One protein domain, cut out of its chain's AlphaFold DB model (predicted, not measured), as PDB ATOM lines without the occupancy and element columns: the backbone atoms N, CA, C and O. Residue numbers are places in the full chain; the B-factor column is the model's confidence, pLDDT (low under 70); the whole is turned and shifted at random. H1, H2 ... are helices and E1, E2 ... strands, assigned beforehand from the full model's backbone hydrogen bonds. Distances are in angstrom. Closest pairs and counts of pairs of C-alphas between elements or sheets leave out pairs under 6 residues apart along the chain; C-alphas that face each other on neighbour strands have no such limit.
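Overview. This is residues 5 to 182 of the 354 residues of the protein "Hypothetical protein" of Amphora coffeiformis (UniProt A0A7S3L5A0). A narrow three-stranded sheet, drawn out into the long hairpin E4 and E5 and covered on one face by H7, stands beside a second group in which H6 and H4 pack on the two-stranded sheet E1 E2 and H1 packs on both helices. The short H3 lies between the two groups, near the middle of the whole, while H2 lies farthest out and residues 5 to 12 stick out as a free tail. The printed part has 178 residues, with seven named helices and five named strands in the order E1 H1 E2 H2 E3 H3 H4 H5 H6 E4 E5 H7. The larger sheet runs E3 E4 E5 and is mixed, E1 and E2 are antiparallel, and the class is mixed, helices and strands. The whole is compact, with a radius of gyration of the C-alphas of 16.9 A and spans of 49 by 47 by 28 A.

Along the chain. In the larger sheet, E3 is residues 69 to 75, 19.8 A, E4 is 141 to 152, 34.3 A, from C-alpha 141 at (31.487, -8.909, 47.355), and E5 is 155 to 164, 27.2 A. H7, residues 167 to 181, 19.9 A, ends with C-alpha 181 at (1.717, -10.219, 45.402). E1 is residues 21 to 27, beginning with C-alpha 21 at (27.319, 3.195, 31.863), and E2 is 45 to 50. H6, residues 123 to 136, measures 19.2 A, H4, residues 98 to 111, 19.9 A, and H2, residues 51 to 64, 20.1 A. H1 is residues 29 to 35, H3 88 to 92 and H5 113 to 116.

Arrangement. E3 and E4 are parallel, with N 72 and O 143 at 2.8 A; with H3, H4, H5 and H6 between them they form a strand-helix-strand unit, two parallel neighbour strands joined through helices. E4 and E5 form an antiparallel hairpin, with N 146 and O 162 at 2.8 A. H7 on one face makes two layers, helix over sheet: its height over the sheet is 8.5 A, over E4 and E5, along the strands at 5 degrees to E5 on the local plane. H3 only grazes this sheet, with residues 88 to 91, and touches H6, the hub, the closest C-alphas being Asn 88 and Leu 128, 5.9 A. H6 touches H1, C-alphas of Ala 35 and Pro 123 closest at 5.0 A, and H4, those of Ile 107 and Leu 124 closest at 6.5 A. E1 and E2 are antiparallel, with N 24 and O 47 at 2.9 A. H2 touches no helix, and H5 is close to H4 but not clearly touching, at 6.9 A between the C-alphas of Met 116 and Gly 108. In H1, H2, H3, H4, H6 and H7 every O i to N i+4 pair is within hydrogen-bond range; H5 is too short for such a pair.

Size, cuts and confidence. The C-alphas farthest apart, those of Asp 42 and Glu 154, are 51.3 A apart. The printed part has no cut. The link from E3 to H3 is long. Mean pLDDT of the printed part is 93.2; residue 9 is under 70.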
ATOM      1  N   ALA A   5      16.696  12.417  58.134       81.69
ATOM      2  CA  ALA A   5      18.038  12.371  58.715       81.69
ATOM      3  C   ALA A   5      19.175  12.240  57.677       81.69
ATOM      4  O   ALA A   5      20.353  12.419  58.016       81.69
ATOM      5  N   LEU A   6      18.846  11.893  56.427       78.44
ATOM      6  CA  LEU A   6      19.798  11.759  55.325       78.44
ATOM      7  C   LEU A   6      19.670  12.866  54.273       78.44
ATOM      8  O   LEU A   6      20.468  12.867  53.343       78.44
ATOM      9  N   THR A   7      18.737  13.811  54.417       70.69
ATOM     10  CA  THR A   7      18.473  14.858  53.414       70.69
ATOM     11  C   THR A   7      19.667  15.799  53.202       70.69
ATOM     12  O   THR A   7      19.975  16.150  52.065       70.69
ATOM     13  N   ASP A   8      20.400  16.140  54.269       73.56
ATOM     14  CA  ASP A   8      21.531  17.088  54.208       73.56
ATOM     15  C   ASP A   8      22.888  16.425  53.958       73.56
ATOM     16  O   ASP A   8      23.877  17.062  53.579       73.56
ATOM     17  N   LYS A   9      22.957  15.112  54.166       64.50
ATOM     18  CA  LYS A   9      24.118  14.315  53.790       64.50
ATOM     19  C   LYS A   9      23.921  14.078  52.296       64.50
ATOM     20  O   LYS A   9      22.848  13.660  51.894       64.50
ATOM     21  N   LYS A  10      24.908  14.328  51.436       76.38
ATOM     22  CA  LYS A  10      24.789  14.063  49.986       76.38
ATOM     23  C   LYS A  10      25.374  12.684  49.595       76.38
ATOM     24  O   LYS A  10      26.295  12.665  48.781       76.38
ATOM     25  N   PRO A  11      24.952  11.522  50.159       82.00
ATOM     26  CA  PRO A  11      25.519  10.227  49.790       82.00
ATOM     27  C   PRO A  11      24.880   9.649  48.519       82.00
ATOM     28  O   PRO A  11      25.331   8.615  48.032       82.00
ATOM     29  N   PHE A  12      23.812  10.269  48.008       87.38
ATOM     30  CA  PHE A  12      23.015   9.730  46.914       87.38
ATOM     31  C   PHE A  12      23.579  10.145  45.561       87.38
ATOM     32  O   PHE A  12      23.836  11.320  45.306       87.38
ATOM     33  N   VAL A  13      23.727   9.159  44.683       89.50
ATOM     34  CA  VAL A  13      24.063   9.357  43.276       89.50
ATOM     35  C   VAL A  13      22.906   8.798  42.464       89.50
ATOM     36  O   VAL A  13      22.552   7.630  42.619       89.50
ATOM     37  N   VAL A  14      22.303   9.640  41.631       92.12
ATOM     38  CA  VAL A  14      21.265   9.218  40.687       92.12
ATOM     39  C   VAL A  14      21.964   8.662  39.456       92.12
ATOM     40  O   VAL A  14      22.845   9.312  38.906       92.12
ATOM     41  N   HIS A  15      21.594   7.454  39.050       95.38
ATOM     42  CA  HIS A  15      22.165   6.827  37.869       95.38
ATOM     43  C   HIS A  15      21.540   7.391  36.587       95.38
ATOM     44  O   HIS A  15      20.327   7.296  36.399       95.38
ATOM     45  N   ASP A  16      22.367   7.909  35.678       95.88
ATOM     46  CA  ASP A  16      21.959   8.184  34.301       95.88
ATOM     47  C   ASP A  16      22.214   6.949  33.418       95.88
ATOM     48  O   ASP A  16      23.327   6.715  32.949       95.88
ATOM     49  N   TRP A  17      21.172   6.161  33.156       94.25
ATOM     50  CA  TRP A  17      21.223   4.941  32.330       94.25
ATOM     51  C   TRP A  17      21.595   5.179  30.854       94.25
ATOM     52  O   TRP A  17      21.788   4.226  30.093       94.25
ATOM     53  N   ARG A  18      21.704   6.443  30.420       93.88
ATOM     54  CA  ARG A  18      22.198   6.808  29.086       93.88
ATOM     55  C   ARG A  18      23.684   7.162  29.083       93.88
ATOM     56  O   ARG A  18      24.328   6.986  28.052       93.88
ATOM     57  N   LYS A  19      24.225   7.678  30.193       95.31
ATOM     58  CA  LYS A  19      25.583   8.262  30.244       95.31
ATOM     59  C   LYS A  19      26.521   7.604  31.254       95.31
ATOM     60  O   LYS A  19      27.711   7.479  30.979       95.31
ATOM     61  N   ASP A  20      26.010   7.147  32.391       94.75
ATOM     62  CA  ASP A  20      26.802   6.617  33.507       94.75
ATOM     63  C   ASP A  20      27.057   5.111  33.381       94.75
ATOM     64  O   ASP A  20      26.998   4.374  34.367       94.75
ATOM     65  N   VAL A  21      27.315   4.628  32.171       96.69
ATOM     66  CA  VAL A  21      27.319   3.195  31.863       96.69
ATOM     67  C   VAL A  21      28.697   2.741  31.402       96.69
ATOM     68  O   VAL A  21      29.373   3.427  30.637       96.69
ATOM     69  N   VAL A  22      29.100   1.551  31.841       97.25
ATOM     70  CA  VAL A  22      30.233   0.809  31.284       97.25
ATOM     71  C   VAL A  22      29.807  -0.625  30.973       97.25
ATOM     72  O   VAL A  22      29.117  -1.257  31.774       97.25
ATOM     73  N   THR A  23      30.214  -1.134  29.810       98.00
ATOM     74  CA  THR A  23      30.065  -2.552  29.455       98.00
ATOM     75  C   THR A  23      31.252  -3.325  30.021       98.00
ATOM     76  O   THR A  23      32.401  -3.009  29.714       98.00
ATOM     77  N   ILE A  24      30.983  -4.314  30.873       97.19
ATOM     78  CA  ILE A  24      32.008  -5.109  31.575       97.19
ATOM     79  C   ILE A  24      32.182  -6.517  30.996       97.19
ATOM     80  O   ILE A  24      33.041  -7.268  31.451       97.19
ATOM     81  N   GLY A  25      31.365  -6.864  30.005       97.88
ATOM     82  CA  GLY A  25      31.354  -8.151  29.332       97.88
ATOM     83  C   GLY A  25      30.164  -8.262  28.385       97.88
ATOM     84  O   GLY A  25      29.320  -7.365  28.318       97.88
ATOM     85  N   GLU A  26      30.094  -9.374  27.669       98.38
ATOM     86  CA  GLU A  26      29.087  -9.645  26.647       98.38
ATOM     87  C   GLU A  26      28.629 -11.098  26.779       98.38
ATOM     88  O   GLU A  26      29.421 -12.027  26.623       98.38
ATOM     89  N   VAL A  27      27.351 -11.301  27.101       98.50
ATOM     90  CA  VAL A  27      26.756 -12.642  27.118       98.50
ATOM     91  C   VAL A  27      26.668 -13.134  25.665       98.50
ATOM     92  O   VAL A  27      26.215 -12.357  24.815       98.50
ATOM     93  N   PRO A  28      27.069 -14.387  25.364       98.19
ATOM     94  CA  PRO A  28      27.178 -14.880  23.994       98.19
ATOM     95  C   PRO A  28      25.888 -14.719  23.168       98.19
ATOM     96  O   PRO A  28      24.802 -14.970  23.707       98.19
ATOM     97  N   PRO A  29      25.987 -14.371  21.868       97.81
ATOM     98  CA  PRO A  29      24.837 -14.266  20.964       97.81
ATOM     99  C   PRO A  29      23.943 -15.510  20.961       97.81
ATOM    100  O   PRO A  29      22.733 -15.395  20.891       97.81
ATOM    101  N   GLU A  30      24.504 -16.696  21.147       97.75
ATOM    102  CA  GLU A  30      23.813 -17.987  21.151       97.75
ATOM    103  C   GLU A  30      22.820 -18.102  22.313       97.75
ATOM    104  O   GLU A  30      21.750 -18.698  22.174       97.75
ATOM    105  N   MET A  31      23.137 -17.496  23.464       98.00
ATOM    106  CA  MET A  31      22.184 -17.400  24.571       98.00
ATOM    107  C   MET A  31      21.057 -16.420  24.242       98.00
ATOM    108  O   MET A  31      19.913 -16.673  24.611       98.00
ATOM    109  N   VAL A  32      21.363 -15.330  23.534       97.38
ATOM    110  CA  VAL A  32      20.367 -14.349  23.079       97.38
ATOM    111  C   VAL A  32      19.456 -14.955  22.011       97.38
ATOM    112  O   VAL A  32      18.238 -14.838  22.123       97.38
ATOM    113  N   ALA A  33      20.013 -15.681  21.043       96.94
ATOM    114  CA  ALA A  33      19.287 -16.407  20.007       96.94
ATOM    115  C   ALA A  33      18.301 -17.389  20.632       96.94
ATOM    116  O   ALA A  33      17.097 -17.298  20.400       96.94
ATOM    117  N   LYS A  34      18.780 -18.231  21.556       96.44
ATOM    118  CA  LYS A  34      17.920 -19.155  22.299       96.44
ATOM    119  C   LYS A  34      16.830 -18.427  23.091       96.44
ATOM    120  O   LYS A  34      15.681 -18.859  23.082       96.44
ATOM    121  N   ALA A  35      17.171 -17.337  23.779       95.69
ATOM    122  CA  ALA A  35      16.222 -16.571  24.588       95.69
ATOM    123  C   ALA A  35      15.177 -15.815  23.753       95.69
ATOM    124  O   ALA A  35      14.121 -15.462  24.273       95.69
ATOM    125  N   THR A  36      15.470 -15.572  22.477       93.81
ATOM    126  CA  THR A  36      14.602 -14.854  21.541       93.81
ATOM    127  C   THR A  36      13.998 -15.758  20.471       93.81
ATOM    128  O   THR A  36      13.448 -15.226  19.520       93.81
ATOM    129  N   TYR A  37      14.091 -17.089  20.578       93.88
ATOM    130  CA  TYR A  37      13.645 -18.018  19.524       93.88
ATOM    131  C   TYR A  37      14.164 -17.612  18.127       93.88
ATOM    132  O   TYR A  37      13.397 -17.457  17.174       93.88
ATOM    133  N   ASP A  38      15.471 -17.356  18.050       93.81
ATOM    134  CA  ASP A  38      16.224 -16.971  16.850       93.81
ATOM    135  C   ASP A  38      15.801 -15.642  16.195       93.81
ATOM    136  O   ASP A  38      16.217 -15.338  15.077       93.81
ATOM    137  N   GLN A  39      15.037 -14.791  16.892       89.31
ATOM    138  CA  GLN A  39      14.733 -13.439  16.400       89.31
ATOM    139  C   GLN A  39      15.957 -12.507  16.444       89.31
ATOM    140  O   GLN A  39      16.015 -11.524  15.705       89.31
ATOM    141  N   VAL A  40      16.937 -12.797  17.308       88.94
ATOM    142  CA  VAL A  40      18.211 -12.069  17.410       88.94
ATOM    143  C   VAL A  40      19.356 -13.075  17.510       88.94
ATOM    144  O   VAL A  40      19.566 -13.658  18.569       88.94
ATOM    145  N   THR A  41      20.102 -13.270  16.423       89.88
ATOM    146  CA  THR A  41      21.125 -14.332  16.321       89.88
ATOM    147  C   THR A  41      22.566 -13.829  16.339       89.88
ATOM    148  O   THR A  41      23.471 -14.578  16.683       89.88
ATOM    149  N   ASP A  42      22.796 -12.565  15.994       89.75
ATOM    150  CA  ASP A  42      24.124 -11.991  15.759       89.75
ATOM    151  C   ASP A  42      24.564 -10.985  16.834       89.75
ATOM    152  O   ASP A  42      25.675 -10.453  16.775       89.75
ATOM    153  N   LYS A  43      23.709 -10.708  17.826       92.25
ATOM    154  CA  LYS A  43      23.967  -9.691  18.853       92.25
ATOM    155  C   LYS A  43      24.195 -10.320  20.224       92.25
ATOM    156  O   LYS A  43      23.309 -11.020  20.716       92.25
ATOM    157  N   PRO A  44      25.323 -10.023  20.891       97.44
ATOM    158  CA  PRO A  44      25.486 -10.379  22.288       97.44
ATOM    159  C   PRO A  44      24.587  -9.508  23.170       97.44
ATOM    160  O   PRO A  44      24.196  -8.399  22.794       97.44
ATOM    161  N   TRP A  45      24.306  -9.976  24.385       98.38
ATOM    162  CA  TRP A  45      23.666  -9.131  25.391       98.38
ATOM    163  C   TRP A  45      24.749  -8.397  26.202       98.38
ATOM    164  O   TRP A  45      25.613  -9.050  26.797       98.38
ATOM    165  N   PRO A  46      24.763  -7.049  26.224       97.81
ATOM    166  CA  PRO A  46      25.855  -6.298  26.834       97.81
ATOM    167  C   PRO A  46      25.681  -6.228  28.357       97.81
ATOM    168  O   PRO A  46      24.719  -5.650  28.859       97.81
ATOM    169  N   ALA A  47      26.645  -6.760  29.113       98.25
ATOM    170  CA  ALA A  47      26.652  -6.670  30.570       98.25
ATOM    171  C   ALA A  47      27.027  -5.251  31.005       98.25
ATOM    172  O   ALA A  47      28.201  -4.910  31.151       98.25
ATOM    173  N   GLN A  48      26.010  -4.408  31.174       97.88
ATOM    174  CA  GLN A  48      26.156  -2.990  31.488       97.88
ATOM    175  C   GLN A  48      25.889  -2.710  32.965       97.88
ATOM    176  O   GLN A  48      24.900  -3.180  33.525       97.88
ATOM    177  N   VAL A  49      26.763  -1.918  33.587       96.94
ATOM    178  CA  VAL A  49      26.643  -1.481  34.986       96.94
ATOM    179  C   VAL A  49      27.025  -0.009  35.132       96.94
ATOM    180  O   VAL A  49      27.598   0.596  34.220       96.94
ATOM    181  N   ASN A  50      26.764   0.562  36.308       96.38
ATOM    182  CA  ASN A  50      27.088   1.950  36.583       96.38
ATOM    183  C   ASN A  50      28.611   2.159  36.644       96.38
ATOM    184  O   ASN A  50      29.328   1.503  37.410       96.38
ATOM    185  N   LYS A  51      29.095   3.127  35.863       95.50
ATOM    186  CA  LYS A  51      30.518   3.463  35.732       95.50
ATOM    187  C   LYS A  51      31.175   3.792  37.073       95.50
ATOM    188  O   LYS A  51      32.268   3.304  37.351       95.50
ATOM    189  N   LEU A  52      30.504   4.554  37.938       92.69
ATOM    190  CA  LEU A  52      31.039   4.950  39.242       92.69
ATOM    191  C   LEU A  52      31.271   3.739  40.153       92.69
ATOM    192  O   LEU A  52      32.294   3.672  40.837       92.69
ATOM    193  N   VAL A  53      30.339   2.778  40.164       90.75
ATOM    194  CA  VAL A  53      30.480   1.529  40.936       90.75
ATOM    195  C   VAL A  53      31.691   0.744  40.436       90.75
ATOM    196  O   VAL A  53      32.532   0.314  41.232       90.75
ATOM    197  N   TRP A  54      31.816   0.612  39.114       93.69
ATOM    198  CA  TRP A  54      32.903  -0.131  38.488       93.69
ATOM    199  C   TRP A  54      34.283   0.502  38.722       93.69
ATOM    200  O   TRP A  54      35.242  -0.196  39.058       93.69
ATOM    201  N   GLU A  55      34.395   1.824  38.610       91.31
ATOM    202  CA  GLU A  55      35.651   2.552  38.813       91.31
ATOM    203  C   GLU A  55      36.073   2.592  40.287       91.31
ATOM    204  O   GLU A  55      37.242   2.345  40.607       91.31
ATOM    205  N   LYS A  56      35.134   2.821  41.218       87.75
ATOM    206  CA  LYS A  56      35.434   2.790  42.662       87.75
ATOM    207  C   LYS A  56      35.966   1.430  43.100       87.75
ATOM    208  O   LYS A  56      36.892   1.363  43.910       87.75
ATOM    209  N   ARG A  57      35.432   0.346  42.536       88.44
ATOM    210  CA  ARG A  57      35.932  -1.008  42.783       88.44
ATOM    211  C   ARG A  57      37.405  -1.157  42.414       88.44
ATOM    212  O   ARG A  57      38.147  -1.760  43.191       88.44
ATOM    213  N   LEU A  58      37.827  -0.626  41.264       82.06
ATOM    214  CA  LEU A  58      39.226  -0.673  40.824       82.06
ATOM    215  C   LEU A  58      40.143   0.082  41.793       82.06
ATOM    216  O   LEU A  58      41.202  -0.429  42.160       82.06
ATOM    217  N   ALA A  59      39.727   1.268  42.244       81.50
ATOM    218  CA  ALA A  59      40.485   2.058  43.212       81.50
ATOM    219  C   ALA A  59      40.656   1.318  44.552       81.50
ATOM    220  O   ALA A  59      41.768   1.234  45.075       81.50
ATOM    221  N   LEU A  60      39.579   0.718  45.069       80.50
ATOM    222  CA  LEU A  60      39.604  -0.044  46.321       80.50
ATOM    223  C   LEU A  60      40.434  -1.331  46.212       80.50
ATOM    224  O   LEU A  60      41.173  -1.659  47.141       80.50
ATOM    225  N   HIS A  61      40.377  -2.027  45.072       78.12
ATOM    226  CA  HIS A  61      41.217  -3.203  44.821       78.12
ATOM    227  C   HIS A  61      42.708  -2.867  44.878       78.12
ATOM    228  O   HIS A  61      43.471  -3.598  45.511       78.12
ATOM    229  N   ARG A  62      43.125  -1.751  44.261       78.00
ATOM    230  CA  ARG A  62      44.531  -1.305  44.273       78.00
ATOM    231  C   ARG A  62      45.039  -1.020  45.686       78.00
ATOM    232  O   ARG A  62      46.205  -1.272  45.964       78.00
ATOM    233  N   GLN A  63      44.176  -0.513  46.565       78.12
ATOM    234  CA  GLN A  63      44.547  -0.128  47.929       78.12
ATOM    235  C   GLN A  63      44.533  -1.303  48.912       78.12
ATOM    236  O   GLN A  63      45.441  -1.427  49.726       78.12
ATOM    237  N   ALA A  64      43.507  -2.156  48.855       75.31
ATOM    238  CA  ALA A  64      43.217  -3.118  49.920       75.31
ATOM    239  C   ALA A  64      43.250  -4.593  49.481       75.31
ATOM    240  O   ALA A  64      42.967  -5.459  50.305       75.31
ATOM    241  N   LYS A  65      43.553  -4.893  48.203       79.19
ATOM    242  CA  LYS A  65      43.577  -6.255  47.618       79.19
ATOM    243  C   LYS A  65      42.349  -7.118  47.969       79.19
ATOM    244  O   LYS A  65      42.446  -8.339  48.043       79.19
ATOM    245  N   ARG A  66      41.188  -6.492  48.183       82.19
ATOM    246  CA  ARG A  66      39.926  -7.167  48.516       82.19
ATOM    247  C   ARG A  66      38.800  -6.707  47.605       82.19
ATOM    248  O   ARG A  66      38.792  -5.556  47.158       82.19
ATOM    249  N   LYS A  67      37.821  -7.591  47.407       87.69
ATOM    250  CA  LYS A  67      36.568  -7.256  46.728       87.69
ATOM    251  C   LYS A  67      35.830  -6.180  47.540       87.69
ATOM    252  O   LYS A  67      35.713  -6.327  48.758       87.69
ATOM    253  N   PRO A  68      35.373  -5.075  46.928       91.06
ATOM    254  CA  PRO A  68      34.539  -4.115  47.632       91.06
ATOM    255  C   PRO A  68      33.161  -4.724  47.890       91.06
ATOM    256  O   PRO A  68      32.604  -5.413  47.032       91.06
ATOM    257  N   LEU A  69      32.623  -4.429  49.068       92.81
ATOM    258  CA  LEU A  69      31.267  -4.793  49.451       92.81
ATOM    259  C   LEU A  69      30.265  -3.942  48.670       92.81
ATOM    260  O   LEU A  69      30.353  -2.711  48.682       92.81
ATOM    261  N   VAL A  70      29.305  -4.597  48.025       94.56
ATOM    262  CA  VAL A  70      28.157  -3.949  47.385       94.56
ATOM    263  C   VAL A  70      26.889  -4.575  47.945       94.56
ATOM    264  O   VAL A  70      26.721  -5.790  47.896       94.56
ATOM    265  N   LEU A  71      25.999  -3.739  48.475       96.50
ATOM    266  CA  LEU A  71      24.709  -4.158  49.017       96.50
ATOM    267  C   LEU A  71      23.612  -3.718  48.047       96.50
ATOM    268  O   LEU A  71      23.369  -2.522  47.886       96.50
ATOM    269  N   SER A  72      22.970  -4.673  47.381       97.06
ATOM    270  CA  SER A  72      21.818  -4.419  46.521       97.06
ATOM    271  C   SER A  72      20.542  -4.632  47.327       97.06
ATOM    272  O   SER A  72      20.223  -5.756  47.704       97.06
ATOM    273  N   ILE A  73      19.831  -3.547  47.620       96.25
ATOM    274  CA  ILE A  73      18.627  -3.561  48.456       96.25
ATOM    275  C   ILE A  73      17.422  -3.246  47.576       96.25
ATOM    276  O   ILE A  73      17.442  -2.266  46.831       96.25
ATOM    277  N   GLY A  74      16.360  -4.041  47.673       95.50
ATOM    278  CA  GLY A  74      15.083  -3.677  47.070       95.50
ATOM    279  C   GLY A  74      14.038  -4.779  47.142       95.50
ATOM    280  O   GLY A  74      14.308  -5.877  47.627       95.50
ATOM    281  N   GLN A  75      12.890  -4.512  46.528       96.31
ATOM    282  CA  GLN A  75      11.741  -5.409  46.540       96.31
ATOM    283  C   GLN A  75      11.788  -6.491  45.453       96.31
ATOM    284  O   GLN A  75      12.112  -6.198  44.299       96.31
ATOM    285  N   VAL A  76      11.435  -7.725  45.814       97.62
ATOM    286  CA  VAL A  76      11.034  -8.809  44.909       97.62
ATOM    287  C   VAL A  76       9.517  -8.741  44.744       97.62
ATOM    288  O   VAL A  76       8.779  -8.733  45.725       97.62
ATOM    289  N   VAL A  77       9.076  -8.624  43.495       95.19
ATOM    290  CA  VAL A  77       7.671  -8.479  43.090       95.19
ATOM    291  C   VAL A  77       7.522  -9.035  41.668       95.19
ATOM    292  O   VAL A  77       8.496  -8.952  40.910       95.19
ATOM    293  N   PRO A  78       6.367  -9.591  41.265       93.81
ATOM    294  CA  PRO A  78       6.140 -10.005  39.884       93.81
ATOM    295  C   PRO A  78       6.382  -8.867  38.886       93.81
ATOM    296  O   PRO A  78       6.050  -7.707  39.145       93.81
ATOM    297  N   HIS A  79       6.994  -9.195  37.751       92.50
ATOM    298  CA  HIS A  79       7.493  -8.217  36.788       92.50
ATOM    299  C   HIS A  79       7.274  -8.690  35.351       92.50
ATOM    300  O   HIS A  79       7.756  -9.753  34.967       92.50
ATOM    301  N   GLU A  80       6.646  -7.861  34.519       87.88
ATOM    302  CA  GLU A  80       6.238  -8.212  33.151       87.88
ATOM    303  C   GLU A  80       7.404  -8.580  32.220       87.88
ATOM    304  O   GLU A  80       7.290  -9.515  31.437       87.88
ATOM    305  N   VAL A  81       8.550  -7.909  32.360       89.62
ATOM    306  CA  VAL A  81       9.756  -8.195  31.556       89.62
ATOM    307  C   VAL A  81      10.610  -9.355  32.089       89.62
ATOM    308  O   VAL A  81      11.263 -10.043  31.316       89.62
ATOM    309  N   MET A  82      10.673  -9.537  33.411       92.69
ATOM    310  CA  MET A  82      11.709 -10.350  34.083       92.69
ATOM    311  C   MET A  82      11.150 -11.568  34.825       92.69
ATOM    312  O   MET A  82      11.906 -12.297  35.475       92.69
ATOM    313  N   GLY A  83       9.829 -11.726  34.797       94.62
ATOM    314  CA  GLY A  83       9.044 -12.669  35.582       94.62
ATOM    315  C   GLY A  83       8.908 -12.239  37.032       94.62
ATOM    316  O   GLY A  83       7.809 -11.937  37.493       94.62
ATOM    317  N   MET A  84      10.040 -12.101  37.715       96.06
ATOM    318  CA  MET A  84      10.157 -11.529  39.054       96.06
ATOM    319  C   MET A  84      11.181 -10.388  39.025       96.06
ATOM    320  O   MET A  84      12.132 -10.421  38.251       96.06
ATOM    321  N   ALA A  85      11.006  -9.340  39.829       95.81
ATOM    322  CA  ALA A  85      11.936  -8.211  39.922       95.81
ATOM    323  C   ALA A  85      13.194  -8.562  40.746       95.81
ATOM    324  O   ALA A  85      13.349  -9.683  41.226       95.81
ATOM    325  N   ASN A  86      14.092  -7.587  40.926       96.75
ATOM    326  CA  ASN A  86      15.277  -7.660  41.794       96.75
ATOM    327  C   ASN A  86      16.380  -8.665  41.401       96.75
ATOM    328  O   ASN A  86      16.426  -9.172  40.276       96.75
ATOM    329  N   PHE A  87      17.299  -8.918  42.337       97.50
ATOM    330  CA  PHE A  87      18.503  -9.722  42.190       97.50
ATOM    331  C   PHE A  87      19.411  -9.130  41.106       97.50
ATOM    332  O   PHE A  87      19.597  -7.911  41.065       97.50
ATOM    333  N   ASN A  88      19.942  -9.941  40.191       97.38
ATOM    334  CA  ASN A  88      20.790  -9.471  39.091       97.38
ATOM    335  C   ASN A  88      20.158  -8.330  38.261       97.38
ATOM    336  O   ASN A  88      20.888  -7.470  37.766       97.38
ATOM    337  N   LYS A  89      18.817  -8.226  38.201       96.88
ATOM    338  CA  LYS A  89      18.112  -7.088  37.579       96.88
ATOM    339  C   LYS A  89      18.531  -5.745  38.175       96.88
ATOM    340  O   LYS A  89      18.713  -4.790  37.428       96.88
ATOM    341  N   ASN A  90      18.692  -5.634  39.494       95.81
ATOM    342  CA  ASN A  90      19.019  -4.349  40.123       95.81
ATOM    343  C   ASN A  90      20.386  -3.822  39.684       95.81
ATOM    344  O   ASN A  90      20.576  -2.614  39.625       95.81
ATOM    345  N   VAL A  91      21.314  -4.717  39.342       95.81
ATOM    346  CA  VAL A  91      22.657  -4.340  38.897       95.81
ATOM    347  C   VAL A  91      22.669  -4.068  37.395       95.81
ATOM    348  O   VAL A  91      23.055  -2.988  36.959       95.81
ATOM    349  N   PHE A  92      22.185  -5.019  36.606       97.31
ATOM    350  CA  PHE A  92      22.307  -4.988  35.149       97.31
ATOM    351  C   PHE A  92      21.233  -4.191  34.410       97.31
ATOM    352  O   PHE A  92      21.389  -3.884  33.234       97.31
ATOM    353  N   VAL A  93      20.125  -3.886  35.082       95.50
ATOM    354  CA  VAL A  93      19.026  -3.083  34.533       95.50
ATOM    355  C   VAL A  93      18.811  -1.853  35.403       95.50
ATOM    356  O   VAL A  93      18.826  -0.744  34.890       95.50
ATOM    357  N   GLY A  94      18.702  -2.022  36.725       94.88
ATOM    358  CA  GLY A  94      18.538  -0.906  37.666       94.88
ATOM    359  C   GLY A  94      19.726   0.061  37.680       94.88
ATOM    360  O   GLY A  94      19.532   1.268  37.797       94.88
ATOM    361  N   THR A  95      20.944  -0.460  37.508       94.88
ATOM    362  CA  THR A  95      22.163   0.342  37.322       94.88
ATOM    363  C   THR A  95      22.829   0.100  35.965       94.88
ATOM    364  O   THR A  95      24.031   0.302  35.833       94.88
ATOM    365  N   GLY A  96      22.071  -0.402  34.988       95.19
ATOM    366  CA  GLY A  96      22.570  -0.762  33.662       95.19
ATOM    367  C   GLY A  96      22.293   0.285  32.588       95.19
ATOM    368  O   GLY A  96      21.836   1.388  32.862       95.19
ATOM    369  N   GLY A  97      22.575  -0.065  31.334       95.62
ATOM    370  CA  GLY A  97      22.474   0.868  30.212       95.62
ATOM    371  C   GLY A  97      21.322   0.612  29.256       95.62
ATOM    372  O   GLY A  97      20.766  -0.483  29.199       95.62
ATOM    373  N   VAL A  98      21.013   1.630  28.444       93.62
ATOM    374  CA  VAL A  98      19.960   1.598  27.408       93.62
ATOM    375  C   VAL A  98      19.981   0.341  26.536       93.62
ATOM    376  O   VAL A  98      18.922  -0.195  26.223       93.62
ATOM    377  N   GLN A  99      21.159  -0.163  26.159       93.62
ATOM    378  CA  GLN A  99      21.262  -1.318  25.264       93.62
ATOM    379  C   GLN A  99      20.807  -2.599  25.968       93.62
ATOM    380  O   GLN A  99      19.935  -3.305  25.459       93.62
ATOM    381  N   ALA A 100      21.345  -2.859  27.165       94.94
ATOM    382  CA  ALA A 100      20.942  -3.986  27.998       94.94
ATOM    383  C   ALA A 100      19.453  -3.906  28.358       94.94
ATOM    384  O   ALA A 100      18.742  -4.906  28.277       94.94
ATOM    385  N   ILE A 101      18.964  -2.711  28.711       94.50
ATOM    386  CA  ILE A 101      17.559  -2.453  29.043       94.50
ATOM    387  C   ILE A 101      16.660  -2.793  27.849       94.50
ATOM    388  O   ILE A 101      15.750  -3.608  27.999       94.50
ATOM    389  N   ASN A 102      16.914  -2.224  26.671       92.88
ATOM    390  CA  ASN A 102      16.062  -2.415  25.494       92.88
ATOM    391  C   ASN A 102      16.049  -3.873  25.023       92.88
ATOM    392  O   ASN A 102      14.980  -4.420  24.757       92.88
ATOM    393  N   LEU A 103      17.215  -4.527  24.977       94.44
ATOM    394  CA  LEU A 103      17.294  -5.936  24.587       94.44
ATOM    395  C   LEU A 103      16.610  -6.848  25.615       94.44
ATOM    396  O   LEU A 103      15.942  -7.803  25.234       94.44
ATOM    397  N   SER A 104      16.697  -6.525  26.909       95.56
ATOM    398  CA  SER A 104      15.977  -7.255  27.963       95.56
ATOM    399  C   SER A 104      14.457  -7.153  27.807       95.56
ATOM    400  O   SER A 104      13.768  -8.157  27.955       95.56
ATOM    401  N   HIS A 105      13.925  -5.969  27.471       93.25
ATOM    402  CA  HIS A 105      12.493  -5.800  27.183       93.25
ATOM    403  C   HIS A 105      12.061  -6.656  25.994       93.25
ATOM    404  O   HIS A 105      11.048  -7.345  26.071       93.25
ATOM    405  N   PHE A 106      12.856  -6.658  24.923       94.19
ATOM    406  CA  PHE A 106      12.573  -7.468  23.747       94.19
ATOM    407  C   PHE A 106      12.588  -8.971  24.051       94.19
ATOM    408  O   PHE A 106      11.616  -9.651  23.740       94.19
ATOM    409  N   ILE A 107      13.635  -9.479  24.716       95.50
ATOM    410  CA  ILE A 107      13.714 -10.888  25.137       95.50
ATOM    411  C   ILE A 107      12.490 -11.262  25.981       95.50
ATOM    412  O   ILE A 107      11.863 -12.292  25.741       95.50
ATOM    413  N   GLY A 108      12.130 -10.416  26.952       94.50
ATOM    414  CA  GLY A 108      10.983 -10.662  27.820       94.50
ATOM    415  C   GLY A 108       9.657 -10.729  27.066       94.50
ATOM    416  O   GLY A 108       8.837 -11.607  27.330       94.50
ATOM    417  N   ALA A 109       9.469  -9.841  26.094       93.50
ATOM    418  CA  ALA A 109       8.276  -9.808  25.265       93.50
ATOM    419  C   ALA A 109       8.185 -11.001  24.306       93.50
ATOM    420  O   ALA A 109       7.134 -11.631  24.241       93.50
ATOM    421  N   VAL A 110       9.288 -11.369  23.648       93.56
ATOM    422  CA  VAL A 110       9.342 -12.534  22.750       93.56
ATOM    423  C   VAL A 110       9.113 -13.843  23.501       93.56
ATOM    424  O   VAL A 110       8.444 -14.735  22.984       93.56
ATOM    425  N   HIS A 111       9.624 -13.967  24.730       93.94
ATOM    426  CA  HIS A 111       9.396 -15.160  25.546       93.94
ATOM    427  C   HIS A 111       7.906 -15.393  25.860       93.94
ATOM    428  O   HIS A 111       7.494 -16.536  26.060       93.94
ATOM    429  N   GLY A 112       7.105 -14.325  25.848       92.06
ATOM    430  CA  GLY A 112       5.671 -14.367  26.087       92.06
ATOM    431  C   GLY A 112       5.328 -14.154  27.556       92.06
ATOM    432  O   GLY A 112       5.948 -14.698  28.473       92.06
ATOM    433  N   MET A 113       4.300 -13.347  27.799       88.69
ATOM    434  CA  MET A 113       3.956 -12.907  29.145       88.69
ATOM    435  C   MET A 113       3.470 -14.040  30.048       88.69
ATOM    436  O   MET A 113       3.833 -14.073  31.220       88.69
ATOM    437  N   GLU A 114       2.689 -14.983  29.523       90.19
ATOM    438  CA  GLU A 114       2.192 -16.119  30.299       90.19
ATOM    439  C   GLU A 114       3.285 -17.082  30.699       90.19
ATOM    440  O   GLU A 114       3.084 -17.780  31.684       90.19
ATOM    441  N   LYS A 115       4.410 -17.111  29.975       91.50
ATOM    442  CA  LYS A 115       5.611 -17.876  30.331       91.50
ATOM    443  C   LYS A 115       6.528 -17.070  31.249       91.50
ATOM    444  O   LYS A 115       7.192 -17.634  32.102       91.50
ATOM    445  N   MET A 116       6.519 -15.743  31.142       92.75
ATOM    446  CA  MET A 116       7.383 -14.862  31.925       92.75
ATOM    447  C   MET A 116       6.824 -14.556  33.324       92.75
ATOM    448  O   MET A 116       7.484 -14.806  34.330       92.75
ATOM    449  N   MET A 117       5.610 -14.007  33.404       93.12
ATOM    450  CA  MET A 117       5.050 -13.363  34.597       93.12
ATOM    451  C   MET A 117       5.055 -14.282  35.826       93.12
ATOM    452  O   MET A 117       4.558 -15.404  35.777       93.12
ATOM    453  N   GLY A 118       5.596 -13.794  36.946       92.00
ATOM    454  CA  GLY A 118       5.618 -14.526  38.215       92.00
ATOM    455  C   GLY A 118       6.642 -15.664  38.295       92.00
ATOM    456  O   GLY A 118       6.734 -16.308  39.337       92.00
ATOM    457  N   ARG A 119       7.426 -15.931  37.236       93.50
ATOM    458  CA  ARG A 119       8.406 -17.029  37.221       93.50
ATOM    459  C   ARG A 119       9.820 -16.534  37.496       93.50
ATOM    460  O   ARG A 119      10.346 -15.667  36.799       93.50
ATOM    461  N   ALA A 120      10.448 -17.119  38.516       93.69
ATOM    462  CA  ALA A 120      11.818 -16.798  38.924       93.69
ATOM    463  C   ALA A 120      12.876 -17.254  37.902       93.69
ATOM    464  O   ALA A 120      13.946 -16.649  37.815       93.69
ATOM    465  N   GLN A 121      12.568 -18.298  37.127       93.56
ATOM    466  CA  GLN A 121      13.429 -18.849  36.084       93.56
ATOM    467  C   GLN A 121      12.819 -18.597  34.706       93.56
ATOM    468  O   GLN A 121      11.648 -18.889  34.475       93.56
ATOM    469  N   ASN A 122      13.627 -18.041  33.808       95.56
ATOM    470  CA  ASN A 122      13.298 -17.763  32.412       95.56
ATOM    471  C   ASN A 122      14.602 -17.457  31.640       95.56
ATOM    472  O   ASN A 122      15.631 -17.188  32.271       95.56
ATOM    473  N   PRO A 123      14.586 -17.437  30.296       96.69
ATOM    474  CA  PRO A 123      15.806 -17.244  29.509       96.69
ATOM    475  C   PRO A 123      16.542 -15.922  29.782       96.69
ATOM    476  O   PRO A 123      17.770 -15.869  29.759       96.69
ATOM    477  N   LEU A 124      15.814 -14.844  30.090       97.06
ATOM    478  CA  LEU A 124      16.428 -13.560  30.432       97.06
ATOM    479  C   LEU A 124      17.123 -13.609  31.800       97.06
ATOM    480  O   LEU A 124      18.197 -13.033  31.976       97.06
ATOM    481  N   ARG A 125      16.555 -14.339  32.766       96.88
ATOM    482  CA  ARG A 125      17.208 -14.612  34.051       96.88
ATOM    483  C   ARG A 125      18.493 -15.409  33.867       96.88
ATOM    484  O   ARG A 125      19.482 -15.062  34.507       96.88
ATOM    485  N   ASP A 126      18.518 -16.380  32.959       97.69
ATOM    486  CA  ASP A 126      19.734 -17.134  32.637       97.69
ATOM    487  C   ASP A 126      20.839 -16.221  32.075       97.69
ATOM    488  O   ASP A 126      21.988 -16.311  32.507       97.69
ATOM    489  N   ILE A 127      20.489 -15.274  31.196       98.44
ATOM    490  CA  ILE A 127      21.415 -14.251  30.671       98.44
ATOM    491  C   ILE A 127      21.984 -13.376  31.799       98.44
ATOM    492  O   ILE A 127      23.199 -13.186  31.896       98.44
ATOM    493  N   LEU A 128      21.128 -12.862  32.689       97.94
ATOM    494  CA  LEU A 128      21.568 -12.030  33.814       97.94
ATOM    495  C   LEU A 128      22.436 -12.809  34.813       97.94
ATOM    496  O   LEU A 128      23.404 -12.270  35.353       97.94
ATOM    497  N   ASN A 129      22.097 -14.073  35.062       97.50
ATOM    498  CA  ASN A 129      22.854 -14.957  35.940       97.50
ATOM    499  C   ASN A 129      24.229 -15.274  35.346       97.50
ATOM    500  O   ASN A 129      25.226 -15.162  36.061       97.50
ATOM    501  N   TYR A 130      24.300 -15.558  34.041       98.38
ATOM    502  CA  TYR A 130      25.562 -15.716  33.322       98.38
ATOM    503  C   TYR A 130      26.436 -14.471  33.483       98.38
ATOM    504  O   TYR A 130      27.591 -14.584  33.894       98.38
ATOM    505  N   ALA A 131      25.890 -13.277  33.221       98.19
ATOM    506  CA  ALA A 131      26.646 -12.033  33.329       98.19
ATOM    507  C   ALA A 131      27.175 -11.798  34.756       98.19
ATOM    508  O   ALA A 131      28.312 -11.358  34.942       98.19
ATOM    509  N   SER A 132      26.376 -12.122  35.776       97.06
ATOM    510  CA  SER A 132      26.782 -12.001  37.181       97.06
ATOM    511  C   SER A 132      27.941 -12.938  37.522       97.06
ATOM    512  O   SER A 132      28.967 -12.498  38.048       97.06
ATOM    513  N   GLN A 133      27.807 -14.215  37.157       97.06
ATOM    514  CA  GLN A 133      28.807 -15.251  37.418       97.06
ATOM    515  C   GLN A 133      30.137 -14.945  36.717       97.06
ATOM    516  O   GLN A 133      31.190 -15.021  37.343       97.06
ATOM    517  N   HIS A 134      30.096 -14.531  35.448       97.94
ATOM    518  CA  HIS A 134      31.303 -14.338  34.643       97.94
ATOM    519  C   HIS A 134      31.982 -12.981  34.866       97.94
ATOM    520  O   HIS A 134      33.204 -12.887  34.739       97.94
ATOM    521  N   TYR A 135      31.227 -11.925  35.196       96.75
ATOM    522  CA  TYR A 135      31.767 -10.556  35.210       96.75
ATOM    523  C   TYR A 135      31.730  -9.861  36.577       96.75
ATOM    524  O   TYR A 135      32.503  -8.925  36.794       96.75
ATOM    525  N   LEU A 136      30.880 -10.291  37.519       94.19
ATOM    526  CA  LEU A 136      30.726  -9.627  38.824       94.19
ATOM    527  C   LEU A 136      31.252 -10.439  40.006       94.19
ATOM    528  O   LEU A 136      31.862  -9.850  40.901       94.19
ATOM    529  N   GLN A 137      31.045 -11.757  40.023       92.44
ATOM    530  CA  GLN A 137      31.314 -12.610  41.188       92.44
ATOM    531  C   GLN A 137      32.768 -12.521  41.682       92.44
ATOM    532  O   GLN A 137      33.030 -12.493  42.892       92.44
ATOM    533  N   ASP A 138      33.722 -12.388  40.759       91.56
ATOM    534  CA  ASP A 138      35.142 -12.219  41.083       91.56
ATOM    535  C   ASP A 138      35.599 -10.783  41.298       91.56
ATOM    536  O   ASP A 138      36.706 -10.535  41.770       91.56
ATOM    537  N   GLN A 139      34.719  -9.827  41.038       92.56
ATOM    538  CA  GLN A 139      35.038  -8.411  41.075       92.56
ATOM    539  C   GLN A 139      34.429  -7.720  42.302       92.56
ATOM    540  O   GLN A 139      35.001  -6.738  42.778       92.56
ATOM    541  N   LEU A 140      33.313  -8.225  42.840       93.62
ATOM    542  CA  LEU A 140      32.546  -7.613  43.929       93.62
ATOM    543  C   LEU A 140      32.181  -8.634  45.016       93.62
ATOM    544  O   LEU A 140      31.865  -9.789  44.731       93.62
ATOM    545  N   ASP A 141      32.161  -8.190  46.273       94.25
ATOM    546  CA  ASP A 141      31.487  -8.909  47.355       94.25
ATOM    547  C   ASP A 141      30.024  -8.452  47.383       94.25
ATOM    548  O   ASP A 141      29.634  -7.572  48.147       94.25
ATOM    549  N   LEU A 142      29.250  -8.949  46.416       95.38
ATOM    550  CA  LEU A 142      27.880  -8.520  46.152       95.38
ATOM    551  C   LEU A 142      26.878  -9.329  46.983       95.38
ATOM    552  O   LEU A 142      26.830 -10.554  46.865       95.38
ATOM    553  N   TRP A 143      26.080  -8.622  47.782       97.88
ATOM    554  CA  TRP A 143      25.005  -9.161  48.614       97.88
ATOM    555  C   TRP A 143      23.661  -8.564  48.223       97.88
ATOM    556  O   TRP A 143      23.555  -7.356  48.002       97.88
ATOM    557  N   TYR A 144      22.629  -9.401  48.201       98.38
ATOM    558  CA  TYR A 144      21.259  -8.981  47.952       98.38
ATOM    559  C   TYR A 144      20.457  -8.987  49.246       98.38
ATOM    560  O   TYR A 144      20.506  -9.942  50.013       98.38
ATOM    561  N   PHE A 145      19.718  -7.904  49.458       98.38
ATOM    562  CA  PHE A 145      18.732  -7.730  50.513       98.38
ATOM    563  C   PHE A 145      17.379  -7.646  49.819       98.38
ATOM    564  O   PHE A 145      16.959  -6.585  49.344       98.38
ATOM    565  N   LEU A 146      16.755  -8.809  49.695       98.56
ATOM    566  CA  LEU A 146      15.535  -9.025  48.943       98.56
ATOM    567  C   LEU A 146      14.351  -8.860  49.889       98.56
ATOM    568  O   LEU A 146      14.082  -9.725  50.725       98.56
ATOM    569  N   THR A 147      13.659  -7.731  49.783       98.06
ATOM    570  CA  THR A 147      12.434  -7.497  50.545       98.06
ATOM    571  C   THR A 147      11.237  -8.033  49.774       98.06
ATOM    572  O   THR A 147      11.119  -7.836  48.570       98.06
ATOM    573  N   VAL A 148      10.316  -8.696  50.458       97.88
ATOM    574  CA  VAL A 148       8.990  -9.008  49.919       97.88
ATOM    575  C   VAL A 148       8.001  -8.167  50.700       97.88
ATOM    576  O   VAL A 148       7.901  -8.297  51.918       97.88
ATOM    577  N   VAL A 149       7.311  -7.267  50.009       95.38
ATOM    578  CA  VAL A 149       6.317  -6.363  50.594       95.38
ATOM    579  C   VAL A 149       4.969  -6.706  49.984       95.38
ATOM    580  O   VAL A 149       4.880  -6.875  48.769       95.38
ATOM    581  N   GLY A 150       3.939  -6.819  50.813       91.88
ATOM    582  CA  GLY A 150       2.584  -7.156  50.386       91.88
ATOM    583  C   GLY A 150       1.531  -6.423  51.218       91.88
ATOM    584  O   GLY A 150       1.882  -5.805  52.227       91.88
ATOM    585  N   PRO A 151       0.257  -6.475  50.799       87.62
ATOM    586  CA  PRO A 151      -0.850  -5.854  51.522       87.62
ATOM    587  C   PRO A 151      -1.036  -6.498  52.897       87.62
ATOM    588  O   PRO A 151      -0.836  -7.702  53.027       87.62
ATOM    589  N   ASP A 152      -1.433  -5.702  53.888       87.12
ATOM    590  CA  ASP A 152      -1.736  -6.026  55.286       87.12
ATOM    591  C   ASP A 152      -2.975  -5.248  55.763       87.12
ATOM    592  O   ASP A 152      -3.472  -4.386  55.039       87.12
ATOM    593  N   THR A 153      -3.481  -5.518  56.973       83.00
ATOM    594  CA  THR A 153      -4.724  -4.892  57.480       83.00
ATOM    595  C   THR A 153      -4.692  -3.361  57.496       83.00
ATOM    596  O   THR A 153      -5.739  -2.736  57.360       83.00
ATOM    597  N   GLU A 154      -3.509  -2.760  57.646       85.12
ATOM    598  CA  GLU A 154      -3.313  -1.305  57.746       85.12
ATOM    599  C   GLU A 154      -2.554  -0.697  56.549       85.12
ATOM    600  O   GLU A 154      -2.174   0.472  56.589       85.12
ATOM    601  N   GLY A 155      -2.310  -1.457  55.473       86.12
ATOM    602  CA  GLY A 155      -1.582  -0.958  54.300       86.12
ATOM    603  C   GLY A 155      -0.591  -1.965  53.735       86.12
ATOM    604  O   GLY A 155      -0.970  -3.074  53.391       86.12
ATOM    605  N   LEU A 156       0.679  -1.582  53.587       89.69
ATOM    606  CA  LEU A 156       1.742  -2.469  53.105       89.69
ATOM    607  C   LEU A 156       2.653  -2.884  54.262       89.69
ATOM    608  O   LEU A 156       3.083  -2.039  55.044       89.69
ATOM    609  N   ALA A 157       3.012  -4.166  54.321       93.88
ATOM    610  CA  ALA A 157       3.931  -4.703  55.317       93.88
ATOM    611  C   ALA A 157       5.065  -5.502  54.670       93.88
ATOM    612  O   ALA A 157       4.901  -6.135  53.622       93.88
ATOM    613  N   LEU A 158       6.225  -5.509  55.331       96.00
ATOM    614  CA  LEU A 158       7.312  -6.425  55.003       96.00
ATOM    615  C   LEU A 158       6.868  -7.851  55.353       96.00
ATOM    616  O   LEU A 158       6.730  -8.196  56.522       96.00
ATOM    617  N   ARG A 159       6.643  -8.675  54.331       97.12
ATOM    618  CA  ARG A 159       6.277 -10.091  54.464       97.12
ATOM    619  C   ARG A 159       7.499 -10.991  54.612       97.12
ATOM    620  O   ARG A 159       7.411 -12.027  55.259       97.12
ATOM    621  N   GLY A 160       8.643 -10.584  54.062       97.81
ATOM    622  CA  GLY A 160       9.899 -11.312  54.221       97.81
ATOM    623  C   GLY A 160      11.125 -10.478  53.868       97.81
ATOM    624  O   GLY A 160      11.053  -9.553  53.058       97.81
ATOM    625  N   LEU A 161      12.256 -10.823  54.480       98.50
ATOM    626  CA  LEU A 161      13.581 -10.312  54.142       98.50
ATOM    627  C   LEU A 161      14.510 -11.506  53.936       98.50
ATOM    628  O   LEU A 161      14.773 -12.254  54.875       98.50
ATOM    629  N   PHE A 162      15.033 -11.640  52.723       98.62
ATOM    630  CA  PHE A 162      15.976 -12.688  52.356       98.62
ATOM    631  C   PHE A 162      17.317 -12.034  52.043       98.62
ATOM    632  O   PHE A 162      17.395 -11.109  51.230       98.62
ATOM    633  N   VAL A 163      18.370 -12.471  52.732       98.56
ATOM    634  CA  VAL A 163      19.714 -11.908  52.585       98.56
ATOM    635  C   VAL A 163      20.655 -13.004  52.126       98.56
ATOM    636  O   VAL A 163      20.888 -13.971  52.843       98.56
ATOM    637  N   GLY A 164      21.194 -12.859  50.920       97.62
ATOM    638  CA  GLY A 164      22.054 -13.875  50.327       97.62
ATOM    639  C   GLY A 164      22.666 -13.437  49.008       97.62
ATOM    640  O   GLY A 164      22.580 -12.273  48.609       97.62
ATOM    641  N   ARG A 165      23.348 -14.375  48.353       95.38
ATOM    642  CA  ARG A 165      24.163 -14.116  47.154       95.38
ATOM    643  C   ARG A 165      23.863 -15.060  45.998       95.38
ATOM    644  O   ARG A 165      24.362 -14.844  44.898       95.38
ATOM    645  N   ASP A 166      23.098 -16.107  46.262       94.25
ATOM    646  CA  ASP A 166      22.821 -17.188  45.335       94.25
ATOM    647  C   ASP A 166      21.384 -17.131  44.818       94.25
ATOM    648  O   ASP A 166      20.547 -16.327  45.243       94.25
ATOM    649  N   ILE A 167      21.139 -17.991  43.835       94.25
ATOM    650  CA  ILE A 167      19.835 -18.133  43.209       94.25
ATOM    651  C   ILE A 167      18.808 -18.747  44.167       94.25
ATOM    652  O   ILE A 167      17.632 -18.426  44.050       94.25
ATOM    653  N   ASP A 168      19.231 -19.558  45.138       96.19
ATOM    654  CA  ASP A 168      18.326 -20.212  46.086       96.19
ATOM    655  C   ASP A 168      17.666 -19.184  47.013       96.19
ATOM    656  O   ASP A 168      16.446 -19.190  47.179       96.19
ATOM    657  N   CYS A 169      18.445 -18.230  47.535       97.69
ATOM    658  CA  CYS A 169      17.926 -17.090  48.294       97.69
ATOM    659  C   CYS A 169      16.933 -16.262  47.464       97.69
ATOM    660  O   CYS A 169      15.872 -15.865  47.954       97.69
ATOM    661  N   TYR A 170      17.245 -16.037  46.183       97.88
ATOM    662  CA  TYR A 170      16.333 -15.344  45.276       97.88
ATOM    663  C   TYR A 170      15.034 -16.122  45.040       97.88
ATOM    664  O   TYR A 170      13.956 -15.541  45.146       97.88
ATOM    665  N   SER A 171      15.123 -17.426  44.780       97.31
ATOM    666  CA  SER A 171      13.965 -18.293  44.555       97.31
ATOM    667  C   SER A 171      13.038 -18.339  45.770       97.31
ATOM    668  O   SER A 171      11.828 -18.238  45.591       97.31
ATOM    669  N   GLN A 172      13.574 -18.387  46.996       98.19
ATOM    670  CA  GLN A 172      12.764 -18.319  48.222       98.19
ATOM    671  C   GLN A 172      11.998 -16.992  48.341       98.19
ATOM    672  O   GLN A 172      10.810 -16.977  48.668       98.19
ATOM    673  N   ALA A 173      12.648 -15.867  48.020       98.25
ATOM    674  CA  ALA A 173      11.980 -14.568  47.992       98.25
ATOM    675  C   ALA A 173      10.900 -14.500  46.898       98.25
ATOM    676  O   ALA A 173       9.837 -13.911  47.106       98.25
ATOM    677  N   CYS A 174      11.153 -15.108  45.736       97.19
ATOM    678  CA  CYS A 174      10.179 -15.193  44.655       97.19
ATOM    679  C   CYS A 174       8.962 -16.044  45.022       97.19
ATOM    680  O   CYS A 174       7.847 -15.635  44.715       97.19
ATOM    681  N   GLU A 175       9.158 -17.181  45.690       96.00
ATOM    682  CA  GLU A 175       8.068 -18.050  46.140       96.00
ATOM    683  C   GLU A 175       7.139 -17.317  47.114       96.00
ATOM    684  O   GLU A 175       5.924 -17.300  46.910       96.00
ATOM    685  N   LEU A 176       7.698 -16.617  48.109       96.94
ATOM    686  CA  LEU A 176       6.887 -15.796  49.010       96.94
ATOM    687  C   LEU A 176       6.181 -14.664  48.253       96.94
ATOM    688  O   LEU A 176       5.005 -14.398  48.487       96.94
ATOM    689  N   SER A 177       6.884 -13.996  47.337       95.94
ATOM    690  CA  SER A 177       6.311 -12.910  46.541       95.94
ATOM    691  C   SER A 177       5.148 -13.387  45.663       95.94
ATOM    692  O   SER A 177       4.132 -12.703  45.594       95.94
ATOM    693  N   LEU A 178       5.226 -14.583  45.071       92.62
ATOM    694  CA  LEU A 178       4.117 -15.189  44.329       92.62
ATOM    695  C   LEU A 178       2.869 -15.351  45.212       92.62
ATOM    696  O   LEU A 178       1.769 -15.026  44.774       92.62
ATOM    697  N   GLN A 179       3.044 -15.784  46.464       92.06
ATOM    698  CA  GLN A 179       1.942 -15.991  47.409       92.06
ATOM    699  C   GLN A 179       1.278 -14.685  47.869       92.06
ATOM    700  O   GLN A 179       0.077 -14.676  48.124       92.06
ATOM    701  N   VAL A 180       2.038 -13.590  48.003       93.31
ATOM    702  CA  VAL A 180       1.537 -12.344  48.623       93.31
ATOM    703  C   VAL A 180       1.325 -11.185  47.647       93.31
ATOM    704  O   VAL A 180       0.748 -10.171  48.034       93.31
ATOM    705  N   ASN A 181       1.815 -11.286  46.406       92.94
ATOM    706  CA  ASN A 181       1.717 -10.219  45.402       92.94
ATOM    707  C   ASN A 181       0.802 -10.547  44.217       92.94
ATOM    708  O   ASN A 181       0.604  -9.677  43.368       92.94
ATOM    709  N   PHE A 182       0.236 -11.753  44.159       92.06
ATOM    710  CA  PHE A 182      -0.854 -12.072  43.243       92.06
ATOM    711  C   PHE A 182      -2.190 -12.120  43.974       92.06
ATOM    712  O   PHE A 182      -2.317 -12.722  45.037       92.06
TER     713      PHE A 182